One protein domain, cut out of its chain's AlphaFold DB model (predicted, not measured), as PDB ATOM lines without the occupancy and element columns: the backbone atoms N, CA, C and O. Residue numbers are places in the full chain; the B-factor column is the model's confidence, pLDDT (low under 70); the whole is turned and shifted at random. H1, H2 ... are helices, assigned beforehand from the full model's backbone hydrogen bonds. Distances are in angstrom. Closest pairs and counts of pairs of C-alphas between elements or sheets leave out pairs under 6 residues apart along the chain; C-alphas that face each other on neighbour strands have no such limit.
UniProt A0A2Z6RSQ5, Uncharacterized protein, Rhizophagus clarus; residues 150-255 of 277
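AT A GLANCE: This is residues 150 to 255 of the 277 residues of an uncharacterized protein of Rhizophagus clarus (UniProt A0A2Z6RSQ5). Two helical hairpins, H1 with H2 and H4 with H5, pack crosswise, H1 packing on both H4 and H5. Short H3 joins the hairpins, and tiny H6, near H4, leads into the final tail. The printed part has 106 residues with six named helices, H1 to H6 in chain order, and no named strand: all helix. It is compact, with a radius of gyration of the C-alphas of 13.1 A and spans of 40 by 30 by 28 A.

HOW THE PARTS SIT: H5, residues 227 to 244, touches H1, residues 163 to 178, about perpendicular at 74 degrees, closest at the C-alphas of Tyr 232 and Gln 167, 6.1 A. The hub is H4, residues 209 to 221. With residues 233 to 240 alone, H5 touches H4 in a hairpin, at a steep tilt of 40 degrees, opposite ways; the C-alphas of Lys 233 and Leu 219 are closest, 6.3 A. H1 and H2, residues 182 to 198, touch as a hairpin at a shallow tilt of 24 degrees, opposite ways, closest at the C-alphas of Phe 176 and Arg 185, 5.6 A. H3, residues 202 to 207, and H4 touch only at the corner, and only just, with 3 pairs of C-alphas within 8 A; those of Leu 205 and Ala 212 are closest, 5.7 A. H6, residues 248 to 251, and H4 only just touch, with 3 such pairs, closest at the C-alphas of Phe 251 and Ser 217, 6.0 A. H2 and H5 are apart. Every O i to N i+4 pair is within hydrogen-bond range in H1, H2, H3 and H5, and 8 of 9 in H4; H6 is too short for one.

IN THESE COORDINATES: H5 is 25.5 A long, H2 24.1 A, H1 23.2 A, H4 18.4 A, H3 9.0 A and H6 5.4 A. H1 begins at C-alpha 163 (-15.192, 6.789, -10.045); H6 ends at C-alpha 251 (-23.552, 19.623, -30.915).

THE WHOLE: The C-alphas farthest apart, of Asp 159 and Pro 255, are 42.7 A apart. The printed part has no cut, and its five links are tight. Residues 248 to 255 are under pLDDT 70.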
ATOM      1  N   LEU A 150      -8.832  27.621 -13.431       84.06
ATOM      2  CA  LEU A 150      -9.795  26.655 -12.910       84.06
ATOM      3  C   LEU A 150      -9.615  26.527 -11.394       84.06
ATOM      4  O   LEU A 150      -8.499  26.305 -10.916       84.06
ATOM      5  N   VAL A 151     -10.698  26.661 -10.628       83.19
ATOM      6  CA  VAL A 151     -10.644  26.487  -9.171       83.19
ATOM      7  C   VAL A 151     -10.616  25.001  -8.827       83.19
ATOM      8  O   VAL A 151     -11.644  24.322  -8.893       83.19
ATOM      9  N   ARG A 152      -9.430  24.537  -8.425       85.31
ATOM     10  CA  ARG A 152      -9.127  23.161  -8.031       85.31
ATOM     11  C   ARG A 152      -8.318  23.139  -6.736       85.31
ATOM     12  O   ARG A 152      -7.342  23.879  -6.610       85.31
ATOM     13  N   GLU A 153      -8.705  22.256  -5.825       85.38
ATOM     14  CA  GLU A 153      -8.003  21.964  -4.569       85.38
ATOM     15  C   GLU A 153      -7.548  20.494  -4.548       85.38
ATOM     16  O   GLU A 153      -8.088  19.658  -5.277       85.38
ATOM     17  N   GLU A 154      -6.532  20.164  -3.745       85.69
ATOM     18  CA  GLU A 154      -5.967  18.802  -3.687       85.69
ATOM     19  C   GLU A 154      -6.986  17.759  -3.199       85.69
ATOM     20  O   GLU A 154      -6.999  16.634  -3.690       85.69
ATOM     21  N   ASN A 155      -7.886  18.166  -2.303       89.75
ATOM     22  CA  ASN A 155      -8.921  17.341  -1.674       89.75
ATOM     23  C   ASN A 155     -10.283  17.389  -2.400       89.75
ATOM     24  O   ASN A 155     -11.292  16.881  -1.897       89.75
ATOM     25  N   ASP A 156     -10.359  17.993  -3.594       91.94
ATOM     26  CA  ASP A 156     -11.619  18.120  -4.343       91.94
ATOM     27  C   ASP A 156     -12.263  16.759  -4.649       91.94
ATOM     28  O   ASP A 156     -13.486  16.665  -4.773       91.94
ATOM     29  N   LEU A 157     -11.461  15.697  -4.734       95.38
ATOM     30  CA  LEU A 157     -11.909  14.340  -5.045       95.38
ATOM     31  C   LEU A 157     -12.019  13.424  -3.822       95.38
ATOM     32  O   LEU A 157     -12.519  12.309  -3.963       95.38
ATOM     33  N   ASP A 158     -11.628  13.896  -2.637       93.75
ATOM     34  CA  ASP A 158     -11.770  13.130  -1.399       93.75
ATOM     35  C   ASP A 158     -13.242  12.764  -1.196       93.75
ATOM     36  O   ASP A 158     -14.130  13.592  -1.422       93.75
ATOM     37  N   ASP A 159     -13.495  11.512  -0.822       93.81
ATOM     38  CA  ASP A 159     -14.829  10.959  -0.575       93.81
ATOM     39  C   ASP A 159     -15.815  11.027  -1.760       93.81
ATOM     40  O   ASP A 159     -17.019  10.843  -1.570       93.81
ATOM     41  N   VAL A 160     -15.351  11.263  -2.997       95.25
ATOM     42  CA  VAL A 160     -16.207  11.112  -4.185       95.25
ATOM     43  C   VAL A 160     -16.560   9.627  -4.351       95.25
ATOM     44  O   VAL A 160     -15.667   8.810  -4.581       95.25
ATOM     45  N   PRO A 161     -17.849   9.247  -4.264       92.00
ATOM     46  CA  PRO A 161     -18.237   7.845  -4.140       92.00
ATOM     47  C   PRO A 161     -18.264   7.091  -5.479       92.00
ATOM     48  O   PRO A 161     -18.337   5.863  -5.490       92.00
ATOM     49  N   ASP A 162     -18.244   7.802  -6.610       94.06
ATOM     50  CA  ASP A 162     -18.365   7.226  -7.951       94.06
ATOM     51  C   ASP A 162     -17.150   7.592  -8.808       94.06
ATOM     52  O   ASP A 162     -16.917   8.760  -9.128       94.06
ATOM     53  N   PHE A 163     -16.389   6.582  -9.233       93.94
ATOM     54  CA  PHE A 163     -15.192   6.789 -10.045       93.94
ATOM     55  C   PHE A 163     -15.487   7.483 -11.385       93.94
ATOM     56  O   PHE A 163     -14.636   8.217 -11.884       93.94
ATOM     57  N   ARG A 164     -16.697   7.348 -11.951       95.62
ATOM     58  CA  ARG A 164     -17.072   8.081 -13.177       95.62
ATOM     59  C   ARG A 164     -17.171   9.584 -12.956       95.62
ATOM     60  O   ARG A 164     -16.887  10.361 -13.865       95.62
ATOM     61  N   ILE A 165     -17.524  10.019 -11.748       97.56
ATOM     62  CA  ILE A 165     -17.493  11.441 -11.395       97.56
ATOM     63  C   ILE A 165     -16.046  11.939 -11.301       97.56
ATOM     64  O   ILE A 165     -15.753  13.037 -11.775       97.56
ATOM     65  N   THR A 166     -15.122  11.118 -10.798       96.00
ATOM     66  CA  THR A 166     -13.682  11.420 -10.831       96.00
ATOM     67  C   THR A 166     -13.151  11.528 -12.263       96.00
ATOM     68  O   THR A 166     -12.447  12.484 -12.589       96.00
ATOM     69  N   GLN A 167     -13.541  10.604 -13.146       96.06
ATOM     70  CA  GLN A 167     -13.202  10.660 -14.573       96.06
ATOM     71  C   GLN A 167     -13.710  11.956 -15.218       96.06
ATOM     72  O   GLN A 167     -12.948  12.654 -15.889       96.06
ATOM     73  N   LEU A 168     -14.976  12.312 -14.971       97.50
ATOM     74  CA  LEU A 168     -15.569  13.556 -15.458       97.50
ATOM     75  C   LEU A 168     -14.788  14.783 -14.970       97.50
ATOM     76  O   LEU A 168     -14.495  15.676 -15.759       97.50
ATOM     77  N   TYR A 169     -14.417  14.826 -13.690       96.69
ATOM     78  CA  TYR A 169     -13.651  15.933 -13.117       96.69
ATOM     79  C   TYR A 169     -12.316  16.161 -13.852       96.69
ATOM     80  O   TYR A 169     -11.951  17.305 -14.152       96.69
ATOM     81  N   TRP A 170     -11.602  15.091 -14.212       95.69
ATOM     82  CA  TRP A 170     -10.374  15.192 -15.009       95.69
ATOM     83  C   TRP A 170     -10.640  15.652 -16.442       95.69
ATOM     84  O   TRP A 170      -9.954  16.552 -16.917       95.69
ATOM     85  N   LEU A 171     -11.662  15.117 -17.114       97.19
ATOM     86  CA  LEU A 171     -12.007  15.536 -18.479       97.19
ATOM     87  C   LEU A 171     -12.397  17.019 -18.554       97.19
ATOM     88  O   LEU A 171     -11.979  17.717 -19.473       97.19
ATOM     89  N   ILE A 172     -13.132  17.530 -17.562       96.50
ATOM     90  CA  ILE A 172     -13.478  18.959 -17.476       96.50
ATOM     91  C   ILE A 172     -12.241  19.830 -17.213       96.50
ATOM     92  O   ILE A 172     -12.198  20.970 -17.668       96.50
ATOM     93  N   THR A 173     -11.220  19.295 -16.534       94.88
ATOM     94  CA  THR A 173      -9.929  19.990 -16.365       94.88
ATOM     95  C   THR A 173      -9.251  20.188 -17.719       94.88
ATOM     96  O   THR A 173      -8.889  21.307 -18.061       94.88
ATOM     97  N   ILE A 174      -9.170  19.120 -18.519       94.56
ATOM     98  CA  ILE A 174      -8.591  19.162 -19.871       94.56
ATOM     99  C   ILE A 174      -9.394  20.121 -20.762       94.56
ATOM    100  O   ILE A 174      -8.823  20.937 -21.479       94.56
ATOM    101  N   TRP A 175     -10.725  20.074 -20.683       94.50
ATOM    102  CA  TRP A 175     -11.588  20.972 -21.449       94.50
ATOM    103  C   TRP A 175     -11.349  22.447 -21.117       94.50
ATOM    104  O   TRP A 175     -11.267  23.271 -22.025       94.50
ATOM    105  N   PHE A 176     -11.199  22.778 -19.831       92.12
ATOM    106  CA  PHE A 176     -10.897  24.141 -19.400       92.12
ATOM    107  C   PHE A 176      -9.582  24.656 -20.001       92.12
ATOM    108  O   PHE A 176      -9.514  25.813 -20.410       92.12
ATOM    109  N   GLU A 177      -8.551  23.809 -20.058       91.31
ATOM    110  CA  GLU A 177      -7.238  24.161 -20.614       91.31
ATOM    111  C   GLU A 177      -7.279  24.375 -22.135       91.31
ATOM    112  O   GLU A 177      -6.539  25.209 -22.651       91.31
ATOM    113  N   GLN A 178      -8.159  23.662 -22.847       91.81
ATOM    114  CA  GLN A 178      -8.280  23.741 -24.308       91.81
ATOM    115  C   GLN A 178      -9.199  24.862 -24.807       91.81
ATOM    116  O   GLN A 178      -9.075  25.279 -25.957       91.81
ATOM    117  N   THR A 179     -10.142  25.340 -23.991       87.06
ATOM    118  CA  THR A 179     -11.095  26.373 -24.421       87.06
ATOM    119  C   THR A 179     -10.605  27.787 -24.104       87.06
ATOM    120  O   THR A 179     -10.147  28.090 -22.999       87.06
ATOM    121  N   GLU A 180     -10.733  28.690 -25.076       82.81
ATOM    122  CA  GLU A 180     -10.563  30.138 -24.886       82.81
ATOM    123  C   GLU A 180     -11.894  30.850 -24.606       82.81
ATOM    124  O   GLU A 180     -11.905  32.015 -24.215       82.81
ATOM    125  N   ASP A 181     -13.021  30.148 -24.759       80.19
ATOM    126  CA  ASP A 181     -14.349  30.712 -24.557       80.19
ATOM    127  C   ASP A 181     -14.624  30.933 -23.060       80.19
ATOM    128  O   ASP A 181     -14.580  30.018 -22.231       80.19
ATOM    129  N   ALA A 182     -14.904  32.184 -22.698       77.12
ATOM    130  CA  ALA A 182     -15.106  32.585 -21.311       77.12
ATOM    131  C   ALA A 182     -16.333  31.915 -20.664       77.12
ATOM    132  O   ALA A 182     -16.331  31.653 -19.457       77.12
ATOM    133  N   TRP A 183     -17.369  31.613 -21.453       78.06
ATOM    134  CA  TRP A 183     -18.567  30.937 -20.972       78.06
ATOM    135  C   TRP A 183     -18.302  29.453 -20.713       78.06
ATOM    136  O   TRP A 183     -18.657  28.942 -19.651       78.06
ATOM    137  N   ASP A 184     -17.587  28.779 -21.611       84.88
ATOM    138  CA  ASP A 184     -17.114  27.410 -21.404       84.88
ATOM    139  C   ASP A 184     -16.244  27.313 -20.136       84.88
ATOM    140  O   ASP A 184     -16.474  26.450 -19.284       84.88
ATOM    141  N   ARG A 185     -15.312  28.256 -19.931       85.31
ATOM    142  CA  ARG A 185     -14.488  28.335 -18.707       85.31
ATOM    143  C   ARG A 185     -15.317  28.532 -17.438       85.31
ATOM    144  O   ARG A 185     -15.008  27.956 -16.387       85.31
ATOM    145  N   PHE A 186     -16.381  29.327 -17.515       81.38
ATOM    146  CA  PHE A 186     -17.328  29.500 -16.417       81.38
ATOM    147  C   PHE A 186     -18.092  28.198 -16.113       81.38
ATOM    148  O   PHE A 186     -18.196  27.787 -14.952       81.38
ATOM    149  N   LEU A 187     -18.584  27.508 -17.145       85.38
ATOM    150  CA  LEU A 187     -19.312  26.245 -17.009       85.38
ATOM    151  C   LEU A 187     -18.423  25.119 -16.464       85.38
ATOM    152  O   LEU A 187     -18.862  24.363 -15.592       85.38
ATOM    153  N   ALA A 188     -17.165  25.053 -16.898       90.06
ATOM    154  CA  ALA A 188     -16.164  24.139 -16.358       90.06
ATOM    155  C   ALA A 188     -15.962  24.351 -14.848       90.06
ATOM    156  O   ALA A 188     -16.082  23.398 -14.074       90.06
ATOM    157  N   ASN A 189     -15.775  25.602 -14.403       87.50
ATOM    158  CA  ASN A 189     -15.682  25.944 -12.977       87.50
ATOM    159  C   ASN A 189     -16.943  25.547 -12.190       87.50
ATOM    160  O   ASN A 189     -16.853  25.082 -11.048       87.50
ATOM    161  N   SER A 190     -18.123  25.712 -12.791       86.25
ATOM    162  CA  SER A 190     -19.392  25.286 -12.196       86.25
ATOM    163  C   SER A 190     -19.451  23.767 -11.990       86.25
ATOM    164  O   SER A 190     -19.830  23.312 -10.908       86.25
ATOM    165  N   ILE A 191     -19.058  22.970 -12.992       91.62
ATOM    166  CA  ILE A 191     -19.045  21.503 -12.878       91.62
ATOM    167  C   ILE A 191     -18.013  21.049 -11.841       91.62
ATOM    168  O   ILE A 191     -18.352  20.257 -10.963       91.62
ATOM    169  N   HIS A 192     -16.794  21.599 -11.887       92.31
ATOM    170  CA  HIS A 192     -15.744  21.333 -10.895       92.31
ATOM    171  C   HIS A 192     -16.227  21.603  -9.473       92.31
ATOM    172  O   HIS A 192     -16.118  20.746  -8.599       92.31
ATOM    173  N   THR A 193     -16.849  22.764  -9.256       89.12
ATOM    174  CA  THR A 193     -17.396  23.149  -7.950       89.12
ATOM    175  C   THR A 193     -18.501  22.202  -7.487       89.12
ATOM    176  O   THR A 193     -18.559  21.851  -6.307       89.12
ATOM    177  N   TRP A 194     -19.395  21.791  -8.389       91.62
ATOM    178  CA  TRP A 194     -20.451  20.839  -8.058       91.62
ATOM    179  C   TRP A 194     -19.865  19.513  -7.568       91.62
ATOM    180  O   TRP A 194     -20.267  19.050  -6.502       91.62
ATOM    181  N   ILE A 195     -18.885  18.955  -8.282       94.75
ATOM    182  CA  ILE A 195     -18.227  17.702  -7.892       94.75
ATOM    183  C   ILE A 195     -17.530  17.862  -6.540       94.75
ATOM    184  O   ILE A 195     -17.831  17.114  -5.610       94.75
ATOM    185  N   ALA A 196     -16.692  18.892  -6.402       92.12
ATOM    186  CA  ALA A 196     -15.904  19.142  -5.200       92.12
ATOM    187  C   ALA A 196     -16.758  19.321  -3.939       92.12
ATOM    188  O   ALA A 196     -16.393  18.857  -2.865       92.12
ATOM    189  N   GLN A 197     -17.919  19.974  -4.045       89.50
ATOM    190  CA  GLN A 197     -18.747  20.284  -2.876       89.50
ATOM    191  C   GLN A 197     -19.855  19.273  -2.599       89.50
ATOM    192  O   GLN A 197     -20.337  19.198  -1.467       89.50
ATOM    193  N   LYS A 198     -20.361  18.592  -3.631       92.31
ATOM    194  CA  LYS A 198     -21.501  17.677  -3.491       92.31
ATOM    195  C   LYS A 198     -21.106  16.221  -3.458       92.31
ATOM    196  O   LYS A 198     -21.918  15.447  -2.967       92.31
ATOM    197  N   LYS A 199     -19.910  15.879  -3.943       94.44
ATOM    198  CA  LYS A 199     -19.429  14.497  -4.024       94.44
ATOM    199  C   LYS A 199     -20.509  13.580  -4.639       94.44
ATOM    200  O   LYS A 199     -20.940  12.622  -4.002       94.44
ATOM    201  N   PRO A 200     -21.042  13.939  -5.823       95.19
ATOM    202  CA  PRO A 200     -22.249  13.317  -6.352       95.19
ATOM    203  C   PRO A 200     -21.995  11.880  -6.813       95.19
ATOM    204  O   PRO A 200     -20.863  11.495  -7.108       95.19
ATOM    205  N   PHE A 201     -23.072  11.115  -6.970       96.25
ATOM    206  CA  PHE A 201     -23.071   9.895  -7.777       96.25
ATOM    207  C   PHE A 201     -23.295  10.219  -9.256       96.25
ATOM    208  O   PHE A 201     -23.980  11.187  -9.595       96.25
ATOM    209  N   TYR A 202     -22.831   9.354 -10.164       95.12
ATOM    210  CA  TYR A 202     -23.049   9.549 -11.602       95.12
ATOM    211  C   TYR A 202     -24.535   9.627 -11.977       95.12
ATOM    212  O   TYR A 202     -24.936  10.420 -12.828       95.12
ATOM    213  N   LYS A 203     -25.400   8.889 -11.271       94.25
ATOM    214  CA  LYS A 203     -26.858   8.953 -11.464       94.25
ATOM    215  C   LYS A 203     -27.421  10.371 -11.292       94.25
ATOM    216  O   LYS A 203     -28.401  10.711 -11.949       94.25
ATOM    217  N   GLU A 204     -26.821  11.205 -10.444       93.75
ATOM    218  CA  GLU A 204     -27.258  12.593 -10.259       93.75
ATOM    219  C   GLU A 204     -26.954  13.467 -11.481       93.75
ATOM    220  O   GLU A 204     -27.743  14.358 -11.785       93.75
ATOM    221  N   LEU A 205     -25.872  13.188 -12.222       93.88
ATOM    222  CA  LEU A 205     -25.624  13.819 -13.524       93.88
ATOM    223  C   LEU A 205     -26.729  13.445 -14.517       93.88
ATOM    224  O   LEU A 205     -27.317  14.314 -15.146       93.88
ATOM    225  N   ILE A 206     -27.047  12.152 -14.607       92.06
ATOM    226  CA  ILE A 206     -28.041  11.598 -15.541       92.06
ATOM    227  C   ILE A 206     -29.471  12.087 -15.247       92.06
ATOM    228  O   ILE A 206     -30.311  12.154 -16.146       92.06
ATOM    229  N   LEU A 207     -29.775  12.435 -13.995       88.38
ATOM    230  CA  LEU A 207     -31.064  13.021 -13.616       88.38
ATOM    231  C   LEU A 207     -31.129  14.540 -13.840       88.38
ATOM    232  O   LEU A 207     -32.225  15.084 -13.966       88.38
ATOM    233  N   ASP A 208     -29.986  15.219 -13.925       86.25
ATOM    234  CA  ASP A 208     -29.888  16.653 -14.197       86.25
ATOM    235  C   ASP A 208     -29.605  16.889 -15.687       86.25
ATOM    236  O   ASP A 208     -28.459  17.034 -16.115       86.25
ATOM    237  N   LYS A 209     -30.673  16.936 -16.497       84.00
ATOM    238  CA  LYS A 209     -30.572  17.081 -17.961       84.00
ATOM    239  C   LYS A 209     -29.749  18.302 -18.388       84.00
ATOM    240  O   LYS A 209     -29.041  18.227 -19.387       84.00
ATOM    241  N   GLN A 210     -29.820  19.414 -17.653       81.06
ATOM    242  CA  GLN A 210     -29.054  20.618 -17.989       81.06
ATOM    243  C   GLN A 210     -27.560  20.392 -17.784       81.06
ATOM    244  O   GLN A 210     -26.765  20.646 -18.687       81.06
ATOM    245  N   ARG A 211     -27.169  19.855 -16.620       88.88
ATOM    246  CA  ARG A 211     -25.762  19.539 -16.361       88.88
ATOM    247  C   ARG A 211     -25.247  18.469 -17.319       88.88
ATOM    248  O   ARG A 211     -24.151  18.630 -17.845       88.88
ATOM    249  N   ALA A 212     -26.045  17.437 -17.596       91.38
ATOM    250  CA  ALA A 212     -25.712  16.421 -18.588       91.38
ATOM    251  C   ALA A 212     -25.487  17.029 -19.977       91.38
ATOM    252  O   ALA A 212     -24.527  16.658 -20.639       91.38
ATOM    253  N   ARG A 213     -26.301  18.005 -20.405       85.88
ATOM    254  CA  ARG A 213     -26.130  18.682 -21.702       85.88
ATOM    255  C   ARG A 213     -24.846  19.502 -21.777       85.88
ATOM    256  O   ARG A 213     -24.171  19.467 -22.801       85.88
ATOM    257  N   ILE A 214     -24.504  20.220 -20.705       88.56
ATOM    258  CA  ILE A 214     -23.237  20.964 -20.623       88.56
ATOM    259  C   ILE A 214     -22.061  19.988 -20.720       88.56
ATOM    260  O   ILE A 214     -21.155  20.210 -21.516       88.56
ATOM    261  N   VAL A 215     -22.100  18.893 -19.952       93.69
ATOM    262  CA  VAL A 215     -21.072  17.842 -20.001       93.69
ATOM    263  C   VAL A 215     -20.982  17.236 -21.397       93.69
ATOM    264  O   VAL A 215     -19.886  17.125 -21.927       93.69
ATOM    265  N   PHE A 216     -22.111  16.910 -22.022       92.12
ATOM    266  CA  PHE A 216     -22.146  16.369 -23.375       92.12
ATOM    267  C   PHE A 216     -21.480  17.322 -24.372       92.12
ATOM    268  O   PHE A 216     -20.494  16.959 -24.999       92.12
ATOM    269  N   SER A 217     -21.933  18.580 -24.429       88.25
ATOM    270  CA  SER A 217     -21.372  19.624 -25.301       88.25
ATOM    271  C   SER A 217     -19.874  19.875 -25.070       88.25
ATOM    272  O   SER A 217     -19.144  20.186 -26.014       88.25
ATOM    273  N   ALA A 218     -19.403  19.761 -23.826       91.69
ATOM    274  CA  ALA A 218     -17.985  19.853 -23.499       91.69
ATOM    275  C   ALA A 218     -17.211  18.645 -24.045       91.69
ATOM    276  O   ALA A 218     -16.216  18.806 -24.748       91.69
ATOM    277  N   LEU A 219     -17.685  17.431 -23.758       93.88
ATOM    278  CA  LEU A 219     -16.998  16.196 -24.122       93.88
ATOM    279  C   LEU A 219     -16.974  15.953 -25.633       93.88
ATOM    280  O   LEU A 219     -15.950  15.496 -26.132       93.88
ATOM    281  N   THR A 220     -18.027  16.293 -26.379       90.81
ATOM    282  CA  THR A 220     -18.035  16.141 -27.846       90.81
ATOM    283  C   THR A 220     -16.955  16.990 -28.522       90.81
ATOM    284  O   THR A 220     -16.333  16.537 -29.484       90.81
ATOM    285  N   ARG A 221     -16.661  18.176 -27.970       89.25
ATOM    286  CA  ARG A 221     -15.626  19.110 -28.452       89.25
ATOM    287  C   ARG A 221     -14.235  18.880 -27.856       89.25
ATOM    288  O   ARG A 221     -13.271  19.439 -28.362       89.25
ATOM    289  N   LEU A 222     -14.131  18.089 -26.789       92.25
ATOM    290  CA  LEU A 222     -12.876  17.840 -26.082       92.25
ATOM    291  C   LEU A 222     -11.921  16.996 -26.930       92.25
ATOM    292  O   LEU A 222     -12.273  15.869 -27.290       92.25
ATOM    293  N   ASP A 223     -10.707  17.480 -27.176       92.06
ATOM    294  CA  ASP A 223      -9.660  16.654 -27.774       92.06
ATOM    295  C   ASP A 223      -8.910  15.872 -26.686       92.06
ATOM    296  O   ASP A 223      -8.573  16.409 -25.630       92.06
ATOM    297  N   VAL A 224      -8.686  14.577 -26.903       92.00
ATOM    298  CA  VAL A 224      -8.033  13.690 -25.927       92.00
ATOM    299  C   VAL A 224      -7.030  12.786 -26.618       92.00
ATOM    300  O   VAL A 224      -7.345  12.084 -27.580       92.00
ATOM    301  N   GLU A 225      -5.818  12.743 -26.080       88.06
ATOM    302  CA  GLU A 225      -4.715  12.028 -26.719       88.06
ATOM    303  C   GLU A 225      -4.630  10.575 -26.240       88.06
ATOM    304  O   GLU A 225      -4.543   9.644 -27.050       88.06
ATOM    305  N   SER A 226      -4.702  10.356 -24.923       93.31
ATOM    306  CA  SER A 226      -4.462   9.031 -24.343       93.31
ATOM    307  C   SER A 226      -5.666   8.097 -24.474       93.31
ATOM    308  O   SER A 226      -6.824   8.515 -24.408       93.31
ATOM    309  N   ILE A 227      -5.392   6.793 -24.595       91.38
ATOM    310  CA  ILE A 227      -6.429   5.746 -24.642       91.38
ATOM    311  C   ILE A 227      -7.324   5.827 -23.402       91.38
ATOM    312  O   ILE A 227      -8.541   5.770 -23.523       91.38
ATOM    313  N   THR A 228      -6.739   6.038 -22.224       91.94
ATOM    314  CA  THR A 228      -7.482   6.172 -20.967       91.94
ATOM    315  C   THR A 228      -8.470   7.338 -21.005       91.94
ATOM    316  O   THR A 228      -9.641   7.155 -20.682       91.94
ATOM    317  N   GLN A 229      -8.037   8.522 -21.453       93.00
ATOM    318  CA  GLN A 229      -8.923   9.685 -21.588       93.00
ATOM    319  C   GLN A 229     -10.017   9.449 -22.635       93.00
ATOM    320  O   GLN A 229     -11.166   9.812 -22.395       93.00
ATOM    321  N   LYS A 230      -9.694   8.792 -23.759       92.88
ATOM    322  CA  LYS A 230     -10.682   8.379 -24.770       92.88
ATOM    323  C   LYS A 230     -11.730   7.452 -24.166       92.88
ATOM    324  O   LYS A 230     -12.917   7.716 -24.311       92.88
ATOM    325  N   THR A 231     -11.314   6.417 -23.440       93.62
ATOM    326  CA  THR A 231     -12.237   5.493 -22.770       93.62
ATOM    327  C   THR A 231     -13.154   6.228 -21.797       93.62
ATOM    328  O   THR A 231     -14.360   6.000 -21.820       93.62
ATOM    329  N   TYR A 232     -12.620   7.145 -20.985       95.81
ATOM    330  CA  TYR A 232     -13.435   7.940 -20.062       95.81
ATOM    331  C   TYR A 232     -14.428   8.840 -20.803       95.81
ATOM    332  O   TYR A 232     -15.616   8.831 -20.484       95.81
ATOM    333  N   LYS A 233     -13.957   9.579 -21.816       95.06
ATOM    334  CA  LYS A 233     -14.784  10.465 -22.643       95.06
ATOM    335  C   LYS A 233     -15.937   9.694 -23.282       95.06
ATOM    336  O   LYS A 233     -17.090  10.069 -23.088       95.06
ATOM    337  N   TYR A 234     -15.638   8.621 -24.013       94.19
ATOM    338  CA  TYR A 234     -16.654   7.886 -24.765       94.19
ATOM    339  C   TYR A 234     -17.589   7.079 -23.862       94.19
ATOM    340  O   TYR A 234     -18.771   7.012 -24.159       94.19
ATOM    341  N   SER A 235     -17.119   6.554 -22.725       93.50
ATOM    342  CA  SER A 235     -18.013   5.900 -21.759       93.50
ATOM    343  C   SER A 235     -19.074   6.860 -21.217       93.50
ATOM    344  O   SER A 235     -20.231   6.473 -21.094       93.50
ATOM    345  N   ILE A 236     -18.694   8.101 -20.891       95.25
ATOM    346  CA  ILE A 236     -19.638   9.107 -20.386       95.25
ATOM    347  C   ILE A 236     -20.550   9.607 -21.508       95.25
ATOM    348  O   ILE A 236     -21.743   9.781 -21.274       95.25
ATOM    349  N   LEU A 237     -20.009   9.831 -22.714       93.44
ATOM    350  CA  LEU A 237     -20.817  10.210 -23.874       93.44
ATOM    351  C   LEU A 237     -21.896   9.158 -24.133       93.44
ATOM    352  O   LEU A 237     -23.062   9.511 -24.014       93.44
ATOM    353  N   CYS A 238     -21.537   7.887 -24.339       91.38
ATOM    354  CA  CYS A 238     -22.506   6.823 -24.620       91.38
ATOM    355  C   CYS A 238     -23.590   6.709 -23.533       91.38
ATOM    356  O   CYS A 238     -24.769   6.642 -23.861       91.38
ATOM    357  N   ASP A 239     -23.230   6.794 -22.246       93.06
ATOM    358  CA  ASP A 239     -24.208   6.786 -21.143       93.06
ATOM    359  C   ASP A 239     -25.229   7.947 -21.249       93.06
ATOM    360  O   ASP A 239     -26.400   7.807 -20.879       93.06
ATOM    361  N   ILE A 240     -24.789   9.124 -21.709       92.81
ATOM    362  CA  ILE A 240     -25.646  10.301 -21.910       92.81
ATOM    363  C   ILE A 240     -26.456  10.167 -23.214       92.81
ATOM    364  O   ILE A 240     -27.647  10.495 -23.206       92.81
ATOM    365  N   GLU A 241     -25.862   9.662 -24.299       90.19
ATOM    366  CA  GLU A 241     -26.548   9.376 -25.571       90.19
ATOM    367  C   GLU A 241     -27.684   8.376 -25.351       90.19
ATOM    368  O   GLU A 241     -28.836   8.693 -25.643       90.19
ATOM    369  N   ASP A 242     -27.404   7.237 -24.716       88.75
ATOM    370  CA  ASP A 242     -28.390   6.200 -24.393       88.75
ATOM    371  C   ASP A 242     -29.536   6.750 -23.537       88.75
ATOM    372  O   ASP A 242     -30.698   6.351 -23.667       88.75
ATOM    373  N   ARG A 243     -29.230   7.697 -22.639       91.38
ATOM    374  CA  ARG A 243     -30.239   8.304 -21.773       91.38
ATOM    375  C   ARG A 243     -31.153   9.271 -22.515       91.38
ATOM    376  O   ARG A 243     -32.352   9.312 -22.216       91.38
ATOM    377  N   PHE A 244     -30.586  10.138 -23.349       86.19
ATOM    378  CA  PHE A 244     -31.283  11.316 -23.871       86.19
ATOM    379  C   PHE A 244     -31.550  11.273 -25.378       86.19
ATOM    380  O   PHE A 244     -32.283  12.138 -25.861       86.19
ATOM    381  N   GLY A 245     -31.001  10.289 -26.092       83.56
ATOM    382  CA  GLY A 245     -31.049  10.184 -27.550       83.56
ATOM    383  C   GLY A 245     -30.292  11.313 -28.246       83.56
ATOM    384  O   GLY A 245     -30.695  11.752 -29.317       83.56
ATOM    385  N   TRP A 246     -29.270  11.870 -27.594       84.44
ATOM    386  CA  TRP A 246     -28.441  12.911 -28.190       84.44
ATOM    387  C   TRP A 246     -27.374  12.281 -29.071       84.44
ATOM    388  O   TRP A 246     -26.763  11.299 -28.686       84.44
ATOM    389  N   GLU A 247     -27.148  12.884 -30.225       74.62
ATOM    390  CA  GLU A 247     -26.053  12.581 -31.142       74.62
ATOM    391  C   GLU A 247     -25.039  13.734 -31.178       74.62
ATOM    392  O   GLU A 247     -25.396  14.911 -31.048       74.62
ATOM    393  N   ASP A 248     -23.772  13.408 -31.436       63.94
ATOM    394  CA  ASP A 248     -22.683  14.371 -31.652       63.94
ATOM    395  C   ASP A 248     -23.022  15.464 -32.683       63.94
ATOM    396  O   ASP A 248     -22.591  16.613 -32.545       63.94
ATOM    397  N   SER A 249     -23.795  15.114 -33.716       62.03
ATOM    398  CA  SER A 249     -24.229  15.998 -34.806       62.03
ATOM    399  C   SER A 249     -25.023  17.207 -34.294       62.03
ATOM    400  O   SER A 249     -24.779  18.325 -34.747       62.03
ATOM    401  N   TYR A 250     -25.875  17.032 -33.274       59.75
ATOM    402  CA  TYR A 250     -26.634  18.132 -32.660       59.75
ATOM    403  C   TYR A 250     -25.742  19.159 -31.955       59.75
ATOM    404  O   TYR A 250     -26.184  20.272 -31.664       59.75
ATOM    405  N   PHE A 251     -24.494  18.791 -31.653       61.81
ATOM    406  CA  PHE A 251     -23.552  19.623 -30.915       61.81
ATOM    407  C   PHE A 251     -22.418  20.181 -31.773       61.81
ATOM    408  O   PHE A 251     -21.483  20.782 -31.237       61.81
ATOM    409  N   ARG A 252     -22.545  20.075 -33.099       56.72
ATOM    410  CA  ARG A 252     -21.696  20.743 -34.087       56.72
ATOM    411  C   ARG A 252     -22.526  21.802 -34.818       56.72
ATOM    412  O   ARG A 252     -23.099  21.522 -35.863       56.72
ATOM    413  N   ILE A 253     -22.601  23.026 -34.287       50.41
ATOM    414  CA  ILE A 253     -22.983  24.167 -35.134       50.41
ATOM    415  C   ILE A 253     -21.766  24.430 -36.017       50.41
ATOM    416  O   ILE A 253     -20.777  24.993 -35.557       50.41
ATOM    417  N   ASP A 254     -21.807  23.954 -37.258       41.94
ATOM    418  CA  ASP A 254     -20.887  24.418 -38.287       41.94
ATOM    419  C   ASP A 254     -21.437  25.758 -38.817       41.94
ATOM    420  O   ASP A 254     -22.521  25.771 -39.415       41.94
ATOM    421  N   PRO A 255     -20.732  26.892 -38.619       40.06
ATOM    422  CA  PRO A 255     -21.176  28.202 -39.099       40.06
ATOM    423  C   PRO A 255     -21.387  28.256 -40.622       40.06
ATOM    424  O   PRO A 255     -21.937  29.226 -41.136       40.06
TER     425      PRO A 255